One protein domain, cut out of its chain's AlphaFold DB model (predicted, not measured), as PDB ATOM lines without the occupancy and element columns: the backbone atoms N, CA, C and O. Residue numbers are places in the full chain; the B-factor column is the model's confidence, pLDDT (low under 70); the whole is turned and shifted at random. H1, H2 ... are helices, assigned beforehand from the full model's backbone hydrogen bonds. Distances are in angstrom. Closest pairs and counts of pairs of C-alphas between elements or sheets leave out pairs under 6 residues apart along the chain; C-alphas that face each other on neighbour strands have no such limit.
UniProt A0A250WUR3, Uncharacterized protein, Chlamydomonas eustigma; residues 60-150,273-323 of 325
ATOM      1  N   GLU A  60     160.665 100.667  67.588       59.78
ATOM      2  CA  GLU A  60     159.579 100.717  68.578       59.78
ATOM      3  C   GLU A  60     159.342 102.137  69.125       59.78
ATOM      4  O   GLU A  60     158.204 102.590  69.253       59.78
ATOM      5  N   THR A  61     160.420 102.901  69.336       68.88
ATOM      6  CA  THR A  61     160.342 104.319  69.718       68.88
ATOM      7  C   THR A  61     159.717 105.153  68.604       68.88
ATOM      8  O   THR A  61     158.878 106.013  68.867       68.88
ATOM      9  N   LEU A  62     160.092 104.889  67.349       72.88
ATOM     10  CA  LEU A  62     159.541 105.596  66.202       72.88
ATOM     11  C   LEU A  62     158.054 105.277  66.016       72.88
ATOM     12  O   LEU A  62     157.275 106.198  65.805       72.88
ATOM     13  N   ARG A  63     157.629 104.017  66.181       71.25
ATOM     14  CA  ARG A  63     156.203 103.645  66.122       71.25
ATOM     15  C   ARG A  63     155.362 104.461  67.112       71.25
ATOM     16  O   ARG A  63     154.309 104.960  66.731       71.25
ATOM     17  N   GLY A  64     155.837 104.637  68.347       76.75
ATOM     18  CA  GLY A  64     155.165 105.485  69.340       76.75
ATOM     19  C   GLY A  64     155.099 106.959  68.925       76.75
ATOM     20  O   GLY A  64     154.052 107.586  69.048       76.75
ATOM     21  N   LEU A  65     156.188 107.497  68.365       76.19
ATOM     22  CA  LEU A  65     156.255 108.880  67.872       76.19
ATOM     23  C   LEU A  65     155.347 109.139  66.663       76.19
ATOM     24  O   LEU A  65     154.860 110.255  66.489       76.19
ATOM     25  N   LEU A  66     155.134 108.131  65.819       81.19
ATOM     26  CA  LEU A  66     154.294 108.220  64.621       81.19
ATOM     27  C   LEU A  66     152.824 107.888  64.889       81.19
ATOM     28  O   LEU A  66     152.019 107.899  63.961       81.19
ATOM     29  N   ALA A  67     152.456 107.626  66.144       85.25
ATOM     30  CA  ALA A  67     151.071 107.394  66.506       85.25
ATOM     31  C   ALA A  67     150.198 108.635  66.207       85.25
ATOM     32  O   ALA A  67     150.661 109.781  66.329       85.25
ATOM     33  N   PRO A  68     148.927 108.422  65.818       85.75
ATOM     34  CA  PRO A  68     147.987 109.505  65.575       85.75
ATOM     35  C   PRO A  68     147.684 110.235  66.885       85.75
ATOM     36  O   PRO A  68     147.339 109.606  67.888       85.75
ATOM     37  N   ALA A  69     147.810 111.557  66.877       90.25
ATOM     38  CA  ALA A  69     147.617 112.404  68.047       90.25
ATOM     39  C   ALA A  69     147.107 113.786  67.613       90.25
ATOM     40  O   ALA A  69     147.407 114.208  66.494       90.25
ATOM     41  N   PRO A  70     146.361 114.502  68.473       91.50
ATOM     42  CA  PRO A  70     145.977 115.879  68.191       91.50
ATOM     43  C   PRO A  70     147.218 116.776  68.090       91.50
ATOM     44  O   PRO A  70     148.127 116.678  68.909       91.50
ATOM     45  N   GLU A  71     147.229 117.671  67.103       90.31
ATOM     46  CA  GLU A  71     148.347 118.593  66.838       90.31
ATOM     47  C   GLU A  71     147.950 120.067  66.942       90.31
ATOM     48  O   GLU A  71     148.788 120.954  66.876       90.31
ATOM     49  N   ASP A  72     146.668 120.362  67.121       92.69
ATOM     50  CA  ASP A  72     146.154 121.722  67.219       92.69
ATOM     51  C   ASP A  72     145.131 121.828  68.358       92.69
ATOM     52  O   ASP A  72     144.589 120.828  68.834       92.69
ATOM     53  N   TYR A  73     144.875 123.051  68.824       93.81
ATOM     54  CA  TYR A  73     143.945 123.325  69.919       93.81
ATOM     55  C   TYR A  73     142.506 122.879  69.639       93.81
ATOM     56  O   TYR A  73     141.825 122.432  70.562       93.81
ATOM     57  N   TYR A  74     142.036 122.933  68.390       94.62
ATOM     58  CA  TYR A  74     140.690 122.467  68.057       94.62
ATOM     59  C   TYR A  74     140.630 120.936  68.097       94.62
ATOM     60  O   TYR A  74     139.794 120.382  68.814       94.62
ATOM     61  N   SER A  75     141.592 120.252  67.473       92.94
ATOM     62  CA  SER A  75     141.760 118.796  67.556       92.94
ATOM     63  C   SER A  75     141.912 118.304  68.998       92.94
ATOM     64  O   SER A  75     141.336 117.274  69.363       92.94
ATOM     65  N   LEU A  76     142.630 119.054  69.845       93.31
ATOM     66  CA  LEU A  76     142.761 118.771  71.274       93.31
ATOM     67  C   LEU A  76     141.422 118.917  72.008       93.31
ATOM     68  O   LEU A  76     141.116 118.104  72.873       93.31
ATOM     69  N   LEU A  77     140.585 119.893  71.660       94.19
ATOM     70  CA  LEU A  77     139.236 120.021  72.222       94.19
ATOM     71  C   LEU A  77     138.205 119.083  71.572       94.19
ATOM     72  O   LEU A  77     137.050 119.067  71.998       94.19
ATOM     73  N   SER A  78     138.610 118.269  70.589       92.25
ATOM     74  CA  SER A  78     137.703 117.476  69.744       92.25
ATOM     75  C   SER A  78     136.665 118.341  69.015       92.25
ATOM     76  O   SER A  78     135.503 117.958  68.883       92.25
ATOM     77  N   LEU A  79     137.094 119.523  68.577       93.38
ATOM     78  CA  LEU A  79     136.334 120.468  67.769       93.38
ATOM     79  C   LEU A  79     136.967 120.562  66.380       93.38
ATOM     80  O   LEU A  79     138.167 120.353  66.222       93.38
ATOM     81  N   ASP A  80     136.163 120.907  65.380       89.00
ATOM     82  CA  ASP A  80     136.671 121.199  64.045       89.00
ATOM     83  C   ASP A  80     136.945 122.702  63.912       89.00
ATOM     84  O   ASP A  80     136.074 123.534  64.167       89.00
ATOM     85  N   ALA A  81     138.161 123.060  63.501       88.44
ATOM     86  CA  ALA A  81     138.525 124.448  63.237       88.44
ATOM     87  C   ALA A  81     137.677 125.048  62.099       88.44
ATOM     88  O   ALA A  81     137.390 126.246  62.101       88.44
ATOM     89  N   SER A  82     137.249 124.218  61.136       85.00
ATOM     90  CA  SER A  82     136.527 124.677  59.946       85.00
ATOM     91  C   SER A  82     135.110 125.175  60.249       85.00
ATOM     92  O   SER A  82     134.601 126.057  59.553       85.00
ATOM     93  N   THR A  83     134.493 124.679  61.327       88.50
ATOM     94  CA  THR A  83     133.132 125.053  61.734       88.50
ATOM     95  C   THR A  83     133.077 126.333  62.566       88.50
ATOM     96  O   THR A  83     131.989 126.731  62.967       88.50
ATOM     97  N   ALA A  84     134.224 126.969  62.843       86.19
ATOM     98  CA  ALA A  84     134.338 128.177  63.661       86.19
ATOM     99  C   ALA A  84     133.562 128.075  65.000       86.19
ATOM    100  O   ALA A  84     132.611 128.827  65.227       86.19
ATOM    101  N   PRO A  85     133.956 127.155  65.906       90.38
ATOM    102  CA  PRO A  85     133.170 126.810  67.088       90.38
ATOM    103  C   PRO A  85     132.924 128.007  68.009       90.38
ATOM    104  O   PRO A  85     133.793 128.870  68.194       90.38
ATOM    105  N   SER A  86     131.745 128.057  68.621       92.88
ATOM    106  CA  SER A  86     131.369 129.170  69.495       92.88
ATOM    107  C   SER A  86     132.178 129.162  70.807       92.88
ATOM    108  O   SER A  86     132.650 128.110  71.251       92.88
ATOM    109  N   PRO A  87     132.332 130.308  71.500       94.31
ATOM    110  CA  PRO A  87     133.000 130.342  72.808       94.31
ATOM    111  C   PRO A  87     132.338 129.435  73.861       94.31
ATOM    112  O   PRO A  87     132.985 128.983  74.807       94.31
ATOM    113  N   GLU A  88     131.041 129.157  73.717       94.31
ATOM    114  CA  GLU A  88     130.306 128.249  74.600       94.31
ATOM    115  C   GLU A  88     130.699 126.788  74.369       94.31
ATOM    116  O   GLU A  88     130.916 126.057  75.338       94.31
ATOM    117  N   GLU A  89     130.871 126.388  73.107       95.25
ATOM    118  CA  GLU A  89     131.355 125.057  72.726       95.25
ATOM    119  C   GLU A  89     132.780 124.824  73.224       95.25
ATOM    120  O   GLU A  89     133.048 123.801  73.858       95.25
ATOM    121  N   VAL A  90     133.669 125.807  73.035       95.62
ATOM    122  CA  VAL A  90     135.048 125.771  73.556       95.62
ATOM    123  C   VAL A  90     135.040 125.568  75.073       95.62
ATOM    124  O   VAL A  90     135.732 124.693  75.601       95.62
ATOM    125  N   ARG A  91     134.200 126.320  75.794       95.69
ATOM    126  CA  ARG A  91     134.067 126.199  77.252       95.69
ATOM    127  C   ARG A  91     133.509 124.842  77.681       95.69
ATOM    128  O   ARG A  91     133.966 124.289  78.686       95.69
ATOM    129  N   ALA A  92     132.520 124.316  76.966       95.69
ATOM    130  CA  ALA A  92     131.924 123.016  77.262       95.69
ATOM    131  C   ALA A  92     132.931 121.874  77.046       95.69
ATOM    132  O   ALA A  92     133.089 121.024  77.928       95.69
ATOM    133  N   ALA A  93     133.655 121.897  75.923       94.94
ATOM    134  CA  ALA A  93     134.698 120.930  75.596       94.94
ATOM    135  C   ALA A  93     135.836 120.956  76.628       94.94
ATOM    136  O   ALA A  93     136.185 119.914  77.186       94.94
ATOM    137  N   TYR A  94     136.330 122.151  76.977       95.25
ATOM    138  CA  TYR A  94     137.351 122.330  78.012       95.25
ATOM    139  C   TYR A  94     136.916 121.733  79.359       95.25
ATOM    140  O   TYR A  94     137.619 120.900  79.930       95.25
ATOM    141  N   ARG A  95     135.713 122.072  79.847       93.62
ATOM    142  CA  ARG A  95     135.196 121.548  81.128       93.62
ATOM    143  C   ARG A  95     135.044 120.030  81.136       93.62
ATOM    144  O   ARG A  95     135.185 119.414  82.192       93.62
ATOM    145  N   LYS A  96     134.707 119.434  79.990       92.69
ATOM    146  CA  LYS A  96     134.617 117.979  79.839       92.69
ATOM    147  C   LYS A  96     136.002 117.345  79.959       92.69
ATOM    148  O   LYS A  96     136.156 116.411  80.739       92.69
ATOM    149  N   LEU A  97     136.988 117.864  79.226       92.00
ATOM    150  CA  LEU A  97     138.340 117.305  79.175       92.00
ATOM    151  C   LEU A  97     139.130 117.526  80.469       92.00
ATOM    152  O   LEU A  97     139.805 116.606  80.923       92.00
ATOM    153  N   GLN A  98     138.958 118.668  81.140       90.62
ATOM    154  CA  GLN A  98     139.641 118.981  82.403       90.62
ATOM    155  C   GLN A  98     139.414 117.917  83.493       90.62
ATOM    156  O   GLN A  98     140.279 117.688  84.334       90.62
ATOM    157  N   ARG A  99     138.267 117.221  83.466       88.12
ATOM    158  CA  ARG A  99     137.942 116.134  84.411       88.12
ATOM    159  C   ARG A  99     138.827 114.901  84.241       88.12
ATOM    160  O   ARG A  99     138.967 114.131  85.183       88.12
ATOM    161  N   PHE A 100     139.372 114.698  83.045       85.12
ATOM    162  CA  PHE A 100     140.195 113.540  82.711       85.12
ATOM    163  C   PHE A 100     141.689 113.830  82.822       85.12
ATOM    164  O   PHE A 100     142.448 112.903  83.055       85.12
ATOM    165  N   VAL A 101     142.108 115.088  82.656       84.56
ATOM    166  CA  VAL A 101     143.529 115.480  82.579       84.56
ATOM    167  C   VAL A 101     144.067 116.005  83.920       84.56
ATOM    168  O   VAL A 101     145.241 116.327  84.037       84.56
ATOM    169  N   HIS A 102     143.241 116.092  84.967       78.56
ATOM    170  CA  HIS A 102     143.723 116.537  86.277       78.56
ATOM    171  C   HIS A 102     144.802 115.575  86.823       78.56
ATOM    172  O   HIS A 102     144.559 114.363  86.819       78.56
ATOM    173  N   PRO A 103     145.953 116.068  87.330       77.44
ATOM    174  CA  PRO A 103     147.051 115.214  87.793       77.44
ATOM    175  C   PRO A 103     146.631 114.248  88.911       77.44
ATOM    176  O   PRO A 103     147.107 113.118  88.952       77.44
ATOM    177  N   ASP A 104     145.663 114.627  89.750       79.44
ATOM    178  CA  ASP A 104     145.114 113.728  90.784       79.44
ATOM    179  C   ASP A 104     144.331 112.529  90.215       79.44
ATOM    180  O   ASP A 104     144.140 111.532  90.905       79.44
ATOM    181  N   VAL A 105     143.847 112.620  88.971       79.62
ATOM    182  CA  VAL A 105     143.039 111.577  88.315       79.62
ATOM    183  C   VAL A 105     143.876 110.765  87.331       79.62
ATOM    184  O   VAL A 105     143.763 109.542  87.293       79.62
ATOM    185  N   ALA A 106     144.706 111.434  86.527       80.06
ATOM    186  CA  ALA A 106     145.487 110.815  85.457       80.06
ATOM    187  C   ALA A 106     146.974 110.611  85.797       80.06
ATOM    188  O   ALA A 106     147.704 110.007  85.010       80.06
ATOM    189  N   GLY A 107     147.416 111.061  86.973       83.44
ATOM    190  CA  GLY A 107     148.799 110.963  87.424       83.44
ATOM    191  C   GLY A 107     149.688 112.115  86.932       83.44
ATOM    192  O   GLY A 107     149.232 113.004  86.209       83.44
ATOM    193  N   PRO A 108     150.978 112.106  87.311       82.81
ATOM    194  CA  PRO A 108     151.909 113.196  87.018       82.81
ATOM    195  C   PRO A 108     152.157 113.399  85.518       82.81
ATOM    196  O   PRO A 108     152.343 114.532  85.101       82.81
ATOM    197  N   ALA A 109     152.066 112.345  84.698       79.38
ATOM    198  CA  ALA A 109     152.190 112.435  83.236       79.38
ATOM    199  C   ALA A 109     151.142 113.371  82.593       79.38
ATOM    200  O   ALA A 109     151.350 113.927  81.518       79.38
ATOM    201  N   ALA A 110     150.006 113.598  83.261       83.94
ATOM    202  CA  ALA A 110     148.964 114.486  82.760       83.94
ATOM    203  C   ALA A 110     149.218 115.977  83.036       83.94
ATOM    204  O   ALA A 110     148.486 116.810  82.496       83.94
ATOM    205  N   SER A 111     150.233 116.337  83.838       85.81
ATOM    206  CA  SER A 111     150.504 117.740  84.189       85.81
ATOM    207  C   SER A 111     150.781 118.587  82.948       85.81
ATOM    208  O   SER A 111     150.134 119.616  82.751       85.81
ATOM    209  N   THR A 112     151.644 118.097  82.056       86.00
ATOM    210  CA  THR A 112     152.027 118.793  80.824       86.00
ATOM    211  C   THR A 112     150.811 119.058  79.941       86.00
ATOM    212  O   THR A 112     150.591 120.184  79.491       86.00
ATOM    213  N   LEU A 113     149.958 118.047  79.735       88.81
ATOM    214  CA  LEU A 113     148.754 118.227  78.927       88.81
ATOM    215  C   LEU A 113     147.730 119.140  79.617       88.81
ATOM    216  O   LEU A 113     147.050 119.899  78.931       88.81
ATOM    217  N   ALA A 114     147.625 119.121  80.950       89.31
ATOM    218  CA  ALA A 114     146.749 120.035  81.684       89.31
ATOM    219  C   ALA A 114     147.167 121.501  81.482       89.31
ATOM    220  O   ALA A 114     146.310 122.367  81.287       89.31
ATOM    221  N   VAL A 115     148.475 121.779  81.482       88.31
ATOM    222  CA  VAL A 115     149.021 123.113  81.190       88.31
ATOM    223  C   VAL A 115     148.679 123.535  79.760       88.31
ATOM    224  O   VAL A 115     148.145 124.628  79.559       88.31
ATOM    225  N   ILE A 116     148.893 122.653  78.779       89.81
ATOM    226  CA  ILE A 116     148.537 122.906  77.372       89.81
ATOM    227  C   ILE A 116     147.028 123.143  77.218       89.81
ATOM    228  O   ILE A 116     146.614 124.061  76.513       89.81
ATOM    229  N   LEU A 117     146.191 122.365  77.906       91.94
ATOM    230  CA  LEU A 117     144.733 122.495  77.860       91.94
ATOM    231  C   LEU A 117     144.259 123.840  78.432       91.94
ATOM    232  O   LEU A 117     143.344 124.462  77.886       91.94
ATOM    233  N   ASN A 118     144.908 124.331  79.491       91.38
ATOM    234  CA  ASN A 118     144.651 125.666  80.029       91.38
ATOM    235  C   ASN A 118     145.091 126.769  79.051       91.38
ATOM    236  O   ASN A 118     144.327 127.706  78.820       91.38
ATOM    237  N   ALA A 119     146.269 126.642  78.431       90.88
ATOM    238  CA  ALA A 119     146.755 127.592  77.424       90.88
ATOM    239  C   ALA A 119     145.840 127.644  76.186       90.88
ATOM    240  O   ALA A 119     145.509 128.728  75.696       90.88
ATOM    241  N   CYS A 120     145.367 126.480  75.735       92.81
ATOM    242  CA  CYS A 120     144.352 126.329  74.698       92.81
ATOM    243  C   CYS A 120     143.083 127.115  75.053       92.81
ATOM    244  O   CYS A 120     142.619 127.936  74.262       92.81
ATOM    245  N   TYR A 121     142.535 126.908  76.256       93.94
ATOM    246  CA  TYR A 121     141.338 127.622  76.703       93.94
ATOM    247  C   TYR A 121     141.558 129.139  76.758       93.94
ATOM    248  O   TYR A 121     140.747 129.885  76.214       93.94
ATOM    249  N   SER A 122     142.662 129.607  77.346       92.81
ATOM    250  CA  SER A 122     142.991 131.038  77.406       92.81
ATOM    251  C   SER A 122     143.121 131.673  76.017       92.81
ATOM    252  O   SER A 122     142.614 132.772  75.808       92.81
ATOM    253  N   THR A 123     143.741 130.973  75.062       92.81
ATOM    254  CA  THR A 123     143.940 131.466  73.688       92.81
ATOM    255  C   THR A 123     142.624 131.526  72.913       92.81
ATOM    256  O   THR A 123     142.330 132.536  72.285       92.81
ATOM    257  N   LEU A 124     141.804 130.469  72.970       94.12
ATOM    258  CA  LEU A 124     140.555 130.389  72.200       94.12
ATOM    259  C   LEU A 124     139.406 131.213  72.798       94.12
ATOM    260  O   LEU A 124     138.439 131.521  72.100       94.12
ATOM    261  N   MET A 125     139.476 131.556  74.086       94.62
ATOM    262  CA  MET A 125     138.477 132.410  74.731       94.62
ATOM    263  C   MET A 125     138.696 133.901  74.474       94.62
ATOM    264  O   MET A 125     137.726 134.659  74.526       94.62
ATOM    265  N   ASP A 126     139.932 134.326  74.210       94.12
ATOM    266  CA  ASP A 126     140.254 135.707  73.854       94.12
ATOM    267  C   ASP A 126     140.087 135.914  72.333       94.12
ATOM    268  O   ASP A 126     140.767 135.246  71.551       94.12
ATOM    269  N   PRO A 127     139.211 136.829  71.870       94.69
ATOM    270  CA  PRO A 127     138.972 137.026  70.438       94.69
ATOM    271  C   PRO A 127     140.211 137.443  69.636       94.69
ATOM    272  O   PRO A 127     140.341 137.065  68.471       94.69
ATOM    273  N   SER A 128     141.113 138.229  70.228       93.69
ATOM    274  CA  SER A 128     142.320 138.706  69.555       93.69
ATOM    275  C   SER A 128     143.364 137.601  69.442       93.69
ATOM    276  O   SER A 128     143.921 137.401  68.363       93.69
ATOM    277  N   LEU A 129     143.589 136.845  70.522       93.00
ATOM    278  CA  LEU A 129     144.516 135.709  70.497       93.00
ATOM    279  C   LEU A 129     143.999 134.585  69.599       93.00
ATOM    280  O   LEU A 129     144.770 134.024  68.825       93.00
ATOM    281  N   ARG A 130     142.690 134.310  69.634       94.25
ATOM    282  CA  ARG A 130     142.057 133.331  68.750       94.25
ATOM    283  C   ARG A 130     142.245 133.687  67.279       94.25
ATOM    284  O   ARG A 130     142.608 132.820  66.496       94.25
ATOM    285  N   ALA A 131     142.051 134.951  66.907       92.88
ATOM    286  CA  ALA A 131     142.238 135.386  65.524       92.88
ATOM    287  C   ALA A 131     143.694 135.222  65.048       92.88
ATOM    288  O   ALA A 131     143.921 134.796  63.915       92.88
ATOM    289  N   ALA A 132     144.673 135.530  65.908       92.75
ATOM    290  CA  ALA A 132     146.088 135.301  65.609       92.75
ATOM    291  C   ALA A 132     146.394 133.801  65.460       92.75
ATOM    292  O   ALA A 132     146.987 133.386  64.467       92.75
ATOM    293  N   TYR A 133     145.905 132.985  66.397       93.75
ATOM    294  CA  TYR A 133     146.043 131.532  66.360       93.75
ATOM    295  C   TYR A 133     145.442 130.922  65.084       93.75
ATOM    296  O   TYR A 133     146.103 130.135  64.411       93.75
ATOM    297  N   ASP A 134     144.219 131.312  64.717       93.94
ATOM    298  CA  ASP A 134     143.525 130.818  63.524       93.94
ATOM    299  C   ASP A 134     144.269 131.201  62.236       93.94
ATOM    300  O   ASP A 134     144.355 130.404  61.294       93.94
ATOM    301  N   PHE A 135     144.833 132.414  62.193       93.06
ATOM    302  CA  PHE A 135     145.660 132.860  61.076       93.06
ATOM    303  C   PHE A 135     146.905 131.981  60.924       93.06
ATOM    304  O   PHE A 135     147.147 131.460  59.831       93.06
ATOM    305  N   ASP A 136     147.651 131.770  62.007       92.69
ATOM    306  CA  ASP A 136     148.882 130.978  61.988       92.69
ATOM    307  C   ASP A 136     148.613 129.498  61.715       92.69
ATOM    308  O   ASP A 136     149.304 128.894  60.893       92.69
ATOM    309  N   LEU A 137     147.560 128.926  62.310       92.88
ATOM    310  CA  LEU A 137     147.125 127.554  62.047       92.88
ATOM    311  C   LEU A 137     146.842 127.363  60.555       92.88
ATOM    312  O   LEU A 137     147.315 126.408  59.944       92.88
ATOM    313  N   LYS A 138     146.136 128.310  59.927       92.75
ATOM    314  CA  LYS A 138     145.860 128.255  58.488       92.75
ATOM    315  C   LYS A 138     147.136 128.330  57.644       92.75
ATOM    316  O   LYS A 138     147.230 127.621  56.638       92.75
ATOM    317  N   GLN A 139     148.109 129.167  58.019       91.94
ATOM    318  CA  GLN A 139     149.397 129.228  57.315       91.94
ATOM    319  C   GLN A 139     150.188 127.930  57.482       91.94
ATOM    320  O   GLN A 139     150.702 127.401  56.496       91.94
ATOM    321  N   TYR A 140     150.247 127.398  58.701       90.31
ATOM    322  CA  TYR A 140     150.929 126.150  59.012       90.31
ATOM    323  C   TYR A 140     150.336 124.981  58.223       90.31
ATOM    324  O   TYR A 140     151.057 124.334  57.465       90.31
ATOM    325  N   LEU A 141     149.016 124.774  58.291       90.50
ATOM    326  CA  LEU A 141     148.333 123.698  57.564       90.50
ATOM    327  C   LEU A 141     148.551 123.795  56.051       90.50
ATOM    328  O   LEU A 141     148.724 122.773  55.388       90.50
ATOM    329  N   LYS A 142     148.605 125.012  55.497       89.25
ATOM    330  CA  LYS A 142     148.941 125.224  54.083       89.25
ATOM    331  C   LYS A 142     150.381 124.807  53.761       89.25
ATOM    332  O   LYS A 142     150.620 124.288  52.676       89.25
ATOM    333  N   GLN A 143     151.328 125.039  54.670       86.19
ATOM    334  CA  GLN A 143     152.728 124.652  54.487       86.19
ATOM    335  C   GLN A 143     152.941 123.139  54.604       86.19
ATOM    336  O   GLN A 143     153.713 122.586  53.826       86.19
ATOM    337  N   VAL A 144     152.282 122.471  55.557       84.12
ATOM    338  CA  VAL A 144     152.462 121.025  55.798       84.12
ATOM    339  C   VAL A 144     151.479 120.133  55.029       84.12
ATOM    340  O   VAL A 144     151.684 118.927  54.950       84.12
ATOM    341  N   GLY A 145     150.454 120.708  54.395       84.19
ATOM    342  CA  GLY A 145     149.464 119.956  53.616       84.19
ATOM    343  C   GLY A 145     148.347 119.324  54.458       84.19
ATOM    344  O   GLY A 145     147.766 118.322  54.040       84.19
ATOM    345  N   GLY A 146     148.044 119.906  55.623       86.81
ATOM    346  CA  GLY A 146     147.014 119.452  56.568       86.81
ATOM    347  C   GLY A 146     147.575 118.946  57.902       86.81
ATOM    348  O   GLY A 146     148.769 119.070  58.159       86.81
ATOM    349  N   SER A 147     146.711 118.386  58.749       85.94
ATOM    350  CA  SER A 147     147.105 117.760  60.023       85.94
ATOM    351  C   SER A 147     147.495 116.297  59.816       85.94
ATOM    352  O   SER A 147     146.927 115.622  58.951       85.94
ATOM    353  N   PHE A 148     148.432 115.789  60.619       89.31
ATOM    354  CA  PHE A 148     148.814 114.383  60.556       89.31
ATOM    355  C   PHE A 148     147.841 113.507  61.354       89.31
ATOM    356  O   PHE A 148     147.759 113.586  62.578       89.31
ATOM    357  N   ASP A 149     147.110 112.637  60.661       85.38
ATOM    358  CA  ASP A 149     146.091 111.755  61.241       85.38
ATOM    359  C   ASP A 149     146.576 110.314  61.468       85.38
ATOM    360  O   ASP A 149     145.798 109.466  61.906       85.38
ATOM    361  N   GLY A 150     147.850 110.032  61.167       87.25
ATOM    362  CA  GLY A 150     148.461 108.708  61.279       87.25
ATOM    363  C   GLY A 150     147.915 107.662  60.306       87.25
ATOM    364  O   GLY A 150     148.244 106.486  60.455       87.25
ATOM    365  N   LYS A 273     161.868 113.800  64.854       85.44
ATOM    366  CA  LYS A 273     162.747 114.433  65.838       85.44
ATOM    367  C   LYS A 273     162.014 115.507  66.643       85.44
ATOM    368  O   LYS A 273     162.135 115.500  67.864       85.44
ATOM    369  N   ALA A 274     161.225 116.367  65.998       83.81
ATOM    370  CA  ALA A 274     160.445 117.394  66.689       83.81
ATOM    371  C   ALA A 274     159.455 116.780  67.695       83.81
ATOM    372  O   ALA A 274     159.394 117.219  68.842       83.81
ATOM    373  N   ARG A 275     158.743 115.709  67.308       84.94
ATOM    374  CA  ARG A 275     157.867 114.956  68.227       84.94
ATOM    375  C   ARG A 275     158.631 114.334  69.396       84.94
ATOM    376  O   ARG A 275     158.151 114.353  70.526       84.94
ATOM    377  N   LYS A 276     159.836 113.815  69.145       83.44
ATOM    378  CA  LYS A 276     160.692 113.241  70.191       83.44
ATOM    379  C   LYS A 276     161.165 114.289  71.194       83.44
ATOM    380  O   LYS A 276     161.150 114.029  72.390       83.44
ATOM    381  N   GLU A 277     161.598 115.449  70.711       81.12
ATOM    382  CA  GLU A 277     162.033 116.556  71.566       81.12
ATOM    383  C   GLU A 277     160.870 117.092  72.406       81.12
ATOM    384  O   GLU A 277     161.053 117.379  73.586       81.12
ATOM    385  N   ALA A 278     159.661 117.135  71.840       75.62
ATOM    386  CA  ALA A 278     158.467 117.577  72.546       75.62
ATOM    387  C   ALA A 278     158.040 116.658  73.704       75.62
ATOM    388  O   ALA A 278     157.581 117.165  74.724       75.62
ATOM    389  N   LEU A 279     158.236 115.337  73.592       70.00
ATOM    390  CA  LEU A 279     157.979 114.393  74.693       70.00
ATOM    391  C   LEU A 279     158.851 114.649  75.934       70.00
ATOM    392  O   LEU A 279     158.475 114.258  77.032       70.00
ATOM    393  N   GLY A 280     160.019 115.276  75.764       66.25
ATOM    394  CA  GLY A 280     160.952 115.586  76.852       66.25
ATOM    395  C   GLY A 280     161.088 117.077  77.159       66.25
ATOM    396  O   GLY A 280     161.993 117.451  77.902       66.25
ATOM    397  N   ALA A 281     160.261 117.935  76.556       64.81
ATOM    398  CA  ALA A 281     160.376 119.382  76.698       64.81
ATOM    399  C   ALA A 281     159.799 119.866  78.038       64.81
ATOM    400  O   ALA A 281     158.711 119.460  78.443       64.81
ATOM    401  N   GLU A 282     160.509 120.781  78.706       62.66
ATOM    402  CA  GLU A 282     160.016 121.438  79.921       62.66
ATOM    403  C   GLU A 282     158.805 122.343  79.631       62.66
ATOM    404  O   GLU A 282     158.687 122.924  78.550       62.66
ATOM    405  N   GLU A 283     157.928 122.531  80.627       61.12
ATOM    406  CA  GLU A 283     156.719 123.372  80.522       61.12
ATOM    407  C   GLU A 283     157.021 124.802  80.032       61.12
ATOM    408  O   GLU A 283     156.238 125.395  79.286       61.12
ATOM    409  N   SER A 284     158.193 125.340  80.385       62.12
ATOM    410  CA  SER A 284     158.670 126.674  79.993       62.12
ATOM    411  C   SER A 284     158.812 126.869  78.478       62.12
ATOM    412  O   SER A 284     158.761 128.004  78.006       62.12
ATOM    413  N   PHE A 285     158.948 125.784  77.708       60.50
ATOM    414  CA  PHE A 285     159.088 125.828  76.251       60.50
ATOM    415  C   PHE A 285     157.780 126.226  75.536       60.50
ATOM    416  O   PHE A 285     157.808 126.737  74.414       60.50
ATOM    417  N   TRP A 286     156.631 126.036  76.193       58.16
ATOM    418  CA  TRP A 286     155.295 126.235  75.610       58.16
ATOM    419  C   TRP A 286     154.538 127.419  76.222       58.16
ATOM    420  O   TRP A 286     153.701 128.041  75.562       58.16
ATOM    421  N   VAL A 287     154.834 127.745  77.483       54.62
ATOM    422  CA  VAL A 287     154.188 128.830  78.230       54.62
ATOM    423  C   VAL A 287     154.481 130.179  77.562       54.62
ATOM    424  O   VAL A 287     155.622 130.625  77.494       54.62
ATOM    425  N   GLY A 288     153.428 130.844  77.073       53.75
ATOM    426  CA  GLY A 288     153.503 132.173  76.449       53.75
ATOM    427  C   GLY A 288     153.403 132.191  74.921       53.75
ATOM    428  O   GLY A 288     153.398 133.272  74.335       53.75
ATOM    429  N   ARG A 289     153.274 131.030  74.262       63.59
ATOM    430  CA  ARG A 289     152.972 130.966  72.825       63.59
ATOM    431  C   ARG A 289     151.469 131.076  72.578       63.59
ATOM    432  O   ARG A 289     150.703 130.186  72.933       63.59
ATOM    433  N   SER A 290     151.059 132.171  71.944       62.25
ATOM    434  CA  SER A 290     149.685 132.393  71.472       62.25
ATOM    435  C   SER A 290     149.489 132.049  69.990       62.25
ATOM    436  O   SER A 290     148.390 132.205  69.467       62.25
ATOM    437  N   THR A 291     150.553 131.630  69.306       81.69
ATOM    438  CA  THR A 291     150.594 131.347  67.867       81.69
ATOM    439  C   THR A 291     150.755 129.853  67.613       81.69
ATOM    440  O   THR A 291     151.272 129.121  68.462       81.69
ATOM    441  N   HIS A 292     150.306 129.389  66.448       85.69
ATOM    442  CA  HIS A 292     150.448 127.992  66.048       85.69
ATOM    443  C   HIS A 292     151.723 127.776  65.222       85.69
ATOM    444  O   HIS A 292     151.990 128.519  64.279       85.69
ATOM    445  N   ASP A 293     152.500 126.742  65.544       85.81
ATOM    446  CA  ASP A 293     153.658 126.310  64.759       85.81
ATOM    447  C   ASP A 293     153.925 124.801  64.913       85.81
ATOM    448  O   ASP A 293     153.289 124.109  65.710       85.81
ATOM    449  N   GLY A 294     154.901 124.281  64.159       83.88
ATOM    450  CA  GLY A 294     155.250 122.856  64.191       83.88
ATOM    451  C   GLY A 294     155.788 122.373  65.542       83.88
ATOM    452  O   GLY A 294     155.690 121.188  65.853       83.88
ATOM    453  N   HIS A 295     156.322 123.277  66.364       84.94
ATOM    454  CA  HIS A 295     156.726 122.939  67.720       84.94
ATOM    455  C   HIS A 295     155.494 122.748  68.608       84.94
ATOM    456  O   HIS A 295     155.412 121.723  69.276       84.94
ATOM    457  N   LEU A 296     154.525 123.677  68.602       87.69
ATOM    458  CA  LEU A 296     153.280 123.529  69.365       87.69
ATOM    459  C   LEU A 296     152.543 122.246  68.960       87.69
ATOM    460  O   LEU A 296     152.076 121.513  69.827       87.69
ATOM    461  N   ALA A 297     152.514 121.938  67.661       89.31
ATOM    462  CA  ALA A 297     151.964 120.685  67.156       89.31
ATOM    463  C   ALA A 297     152.641 119.452  67.764       89.31
ATOM    464  O   ALA A 297     151.970 118.565  68.299       89.31
ATOM    465  N   ALA A 298     153.976 119.433  67.767       87.81
ATOM    466  CA  ALA A 298     154.746 118.376  68.406       87.81
ATOM    467  C   ALA A 298     154.498 118.302  69.926       87.81
ATOM    468  O   ALA A 298     154.435 117.199  70.465       87.81
ATOM    469  N   ALA A 299     154.312 119.441  70.605       87.62
ATOM    470  CA  ALA A 299     153.989 119.526  72.035       87.62
ATOM    471  C   ALA A 299     152.684 118.830  72.383       87.62
ATOM    472  O   ALA A 299     152.640 117.996  73.284       87.62
ATOM    473  N   ILE A 300     151.621 119.202  71.665       90.69
ATOM    474  CA  ILE A 300     150.276 118.689  71.902       90.69
ATOM    475  C   ILE A 300     150.286 117.182  71.646       90.69
ATOM    476  O   ILE A 300     149.819 116.420  72.493       90.69
ATOM    477  N   ALA A 301     150.902 116.755  70.539       90.06
ATOM    478  CA  ALA A 301     151.037 115.344  70.209       90.06
ATOM    479  C   ALA A 301     151.835 114.581  71.275       90.06
ATOM    480  O   ALA A 301     151.375 113.551  71.760       90.06
ATOM    481  N   GLY A 302     152.999 115.095  71.679       87.44
ATOM    482  CA  GLY A 302     153.857 114.477  72.688       87.44
ATOM    483  C   GLY A 302     153.162 114.350  74.044       87.44
ATOM    484  O   GLY A 302     153.020 113.246  74.564       87.44
ATOM    485  N   ALA A 303     152.644 115.454  74.583       87.94
ATOM    486  CA  ALA A 303     151.942 115.459  75.866       87.94
ATOM    487  C   ALA A 303     150.693 114.566  75.855       87.94
ATOM    488  O   ALA A 303     150.352 113.957  76.867       87.94
ATOM    489  N   TRP A 304     150.003 114.463  74.714       89.56
ATOM    490  CA  TRP A 304     148.888 113.536  74.575       89.56
ATOM    491  C   TRP A 304     149.363 112.082  74.560       89.56
ATOM    492  O   TRP A 304     148.760 111.253  75.233       89.56
ATOM    493  N   LEU A 305     150.439 111.759  73.836       87.44
ATOM    494  CA  LEU A 305     150.985 110.401  73.750       87.44
ATOM    495  C   LEU A 305     151.541 109.884  75.083       87.44
ATOM    496  O   LEU A 305     151.448 108.681  75.327       87.44
ATOM    497  N   ASP A 306     152.049 110.773  75.941       86.81
ATOM    498  CA  ASP A 306     152.519 110.437  77.293       86.81
ATOM    499  C   ASP A 306     151.370 110.052  78.249       86.81
ATOM    500  O   ASP A 306     151.571 109.380  79.263       86.81
ATOM    501  N   LEU A 307     150.120 110.405  77.912       87.06
ATOM    502  CA  LEU A 307     148.974 110.004  78.718       87.06
ATOM    503  C   LEU A 307     148.741 108.482  78.696       87.06
ATOM    504  O   LEU A 307     148.766 107.844  77.629       87.06
ATOM    505  N   PRO A 308     148.312 107.905  79.836       87.06
ATOM    506  CA  PRO A 308     147.853 106.525  79.883       87.06
ATOM    507  C   PRO A 308     146.733 106.251  78.867       87.06
ATOM    508  O   PRO A 308     145.792 107.036  78.714       87.06
ATOM    509  N   GLU A 309     146.777 105.092  78.205       85.25
ATOM    510  CA  GLU A 309     145.832 104.720  77.136       85.25
ATOM    511  C   GLU A 309     144.355 104.788  77.578       85.25
ATOM    512  O   GLU A 309     143.473 105.225  76.831       85.25
ATOM    513  N   HIS A 310     144.068 104.419  78.828       85.19
ATOM    514  CA  HIS A 310     142.716 104.475  79.388       85.19
ATOM    515  C   HIS A 310     142.185 105.913  79.552       85.19
ATOM    516  O   HIS A 310     140.971 106.123  79.519       85.19
ATOM    517  N   VAL A 311     143.069 106.902  79.730       87.81
ATOM    518  CA  VAL A 311     142.709 108.329  79.776       87.81
ATOM    519  C   VAL A 311     142.469 108.831  78.358       87.81
ATOM    520  O   VAL A 311     141.430 109.436  78.087       87.81
ATOM    521  N   ARG A 312     143.378 108.497  77.430       89.06
ATOM    522  CA  ARG A 312     143.266 108.864  76.012       89.06
ATOM    523  C   ARG A 312     141.969 108.370  75.382       89.06
ATOM    524  O   ARG A 312     141.259 109.154  74.765       89.06
ATOM    525  N   SER A 313     141.618 107.103  75.585       86.62
ATOM    526  CA  SER A 313     140.395 106.507  75.025       86.62
ATOM    527  C   SER A 313     139.099 107.108  75.574       86.62
ATOM    528  O   SER A 313     138.126 107.248  74.834       86.62
ATOM    529  N   LYS A 314     139.076 107.514  76.850       86.88
ATOM    530  CA  LYS A 314     137.906 108.162  77.466       86.88
ATOM    531  C   LYS A 314     137.766 109.632  77.069       86.88
ATOM    532  O   LYS A 314     136.647 110.085  76.830       86.88
ATOM    533  N   GLY A 315     138.874 110.373  77.022       86.69
ATOM    534  CA  GLY A 315     138.876 111.793  76.664       86.69
ATOM    535  C   GLY A 315     138.735 112.033  75.158       86.69
ATOM    536  O   GLY A 315     137.960 112.893  74.743       86.69
ATOM    537  N   TRP A 316     139.423 111.222  74.351       90.50
ATOM    538  CA  TRP A 316     139.588 111.380  72.902       90.50
ATOM    539  C   TRP A 316     139.286 110.078  72.147       90.50
ATOM    540  O   TRP A 316     140.182 109.468  71.550       90.50
ATOM    541  N   PRO A 317     138.016 109.638  72.121       85.44
ATOM    542  CA  PRO A 317     137.646 108.379  71.482       85.44
ATOM    543  C   PRO A 317     138.042 108.335  69.996       85.44
ATOM    544  O   PRO A 317     138.550 107.312  69.539       85.44
ATOM    545  N   ALA A 318     137.908 109.453  69.270       83.88
ATOM    546  CA  ALA A 318     138.243 109.559  67.846       83.88
ATOM    547  C   ALA A 318     139.717 109.226  67.535       83.88
ATOM    548  O   ALA A 318     140.010 108.533  66.561       83.88
ATOM    549  N   TRP A 319     140.634 109.665  68.396       82.75
ATOM    550  CA  TRP A 319     142.068 109.410  68.248       82.75
ATOM    551  C   TRP A 319     142.447 107.997  68.709       82.75
ATOM    552  O   TRP A 319     143.309 107.358  68.115       82.75
ATOM    553  N   SER A 320     141.745 107.454  69.711       68.44
ATOM    554  CA  SER A 320     142.009 106.103  70.227       68.44
ATOM    555  C   SER A 320     141.596 104.974  69.275       68.44
ATOM    556  O   SER A 320     142.272 103.950  69.208       68.44
ATOM    557  N   LEU A 321     140.523 105.153  68.496       56.78
ATOM    558  CA  LEU A 321     140.048 104.136  67.548       56.78
ATOM    559  C   LEU A 321     141.014 103.925  66.377       56.78
ATOM    560  O   LEU A 321     141.099 102.820  65.852       56.78
ATOM    561  N   SER A 322     141.785 104.954  66.015       50.28
ATOM    562  CA  SER A 322     142.777 104.881  64.933       50.28
ATOM    563  C   SER A 322     144.039 104.090  65.312       50.28
ATOM    564  O   SER A 322     144.858 103.830  64.445       50.28
ATOM    565  N   SER A 323     144.200 103.691  66.582       40.00
ATOM    566  CA  SER A 323     145.354 102.909  67.066       40.00
ATOM    567  C   SER A 323     145.140 101.387  67.073       40.00
ATOM    568  O   SER A 323     146.058 100.647  67.416       40.00
TER     569      SER A 323
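Overview. This is residues 60 to 150 and 273 to 323 of the 325 residues of an uncharacterized protein of Chlamydomonas eustigma (UniProt A0A250WUR3). Two long helices, H3 and H5, lie side by side and run opposite ways, and H6 turns off sharply at a corner from the last part of H5. H8 crosses the first part of H5, with H7 packed on H8; short H2 sits in the middle near H3, H5 and H8, while H9 packs on the last part of H3 and H10 folds back from H9. The printed part has 142 residues, with ten named helices, H1 to H10 in chain order, and no named strand; the class is all helix. The whole is compact, with a radius of gyration of the C-alphas of 14.0 A, and rounded, with spans of 39 by 33 by 31 A.

Along the chain. H1, residues 60 to 65, begins at C-alpha 60 at (159.579, 100.717, 68.578). H2 is residues 73 to 77. H3, residues 87 to 101, is 20.7 A long from first to last C-alpha, and H4 is residues 103 to 106. H5, residues 110 to 125, measures 22.3 A. H6, residues 127 to 144, is the longest helix by residues; it measures 25.5 A and begins at C-alpha 127 at (138.972, 137.026, 70.438). H7 is residues 273 to 279, and H8, residues 294 to 305, measures 16.3 A. H9 is residues 309 to 315. H10, residues 317 to 321, ends at C-alpha 321 at (140.048, 104.136, 67.548).

Arrangement. H5 is the hub, touching four helices. It touches H3 at a shallow tilt of 7 degrees, opposite ways; the closest C-alphas, Val 101 and Ala 110, are 5.5 A apart. H5 and H8 touch at a steep tilt of 48 degrees, closest at C-alphas 113 and 303, 5.2 A. H5 and H6 touch only at the corner, C-alphas 124 and 130 being closest at 4.8 A. H4 and H5 only just touch, with 3 pairs of C-alphas within 8 A, the closest 103 and 110 at 5.4 A. H2 touches H3, with closest C-alphas 77 and 93 at 5.7 A. H9 touches residues 97 to 101 of H3, with closest C-alphas 315 and 97 at 6.1 A. H9 and H10 touch only at the corner, with closest C-alphas 313 and 320 at 5.1 A. H7 and H8 touch, with closest C-alphas 279 and 302 at 4.6 A. H1 is close to but not clearly touching H7, with C-alphas 65 and 275 closest at 6.3 A. H3 and H6 are apart. Every O i to N i+4 pair is within hydrogen-bond range in H1, H2, H5, H6, H7, H8 and H10; H3 has 9 of 11 and H9 2 of 3, and H4 is too short for such a pair.

Size, cuts and confidence. The two C-alphas farthest apart, those of Glu 60 and Pro 127, are 41.8 A apart. Residues 151 to 272 are not printed, and C-alphas 150 and 273 are 16.1 A apart across the cut. The link from H7 to H8 is long, with 14 residues. The mean pLDDT of the printed part is 84.7; residues 60 to 61, 280 to 290 and 320 to 323 are under 70.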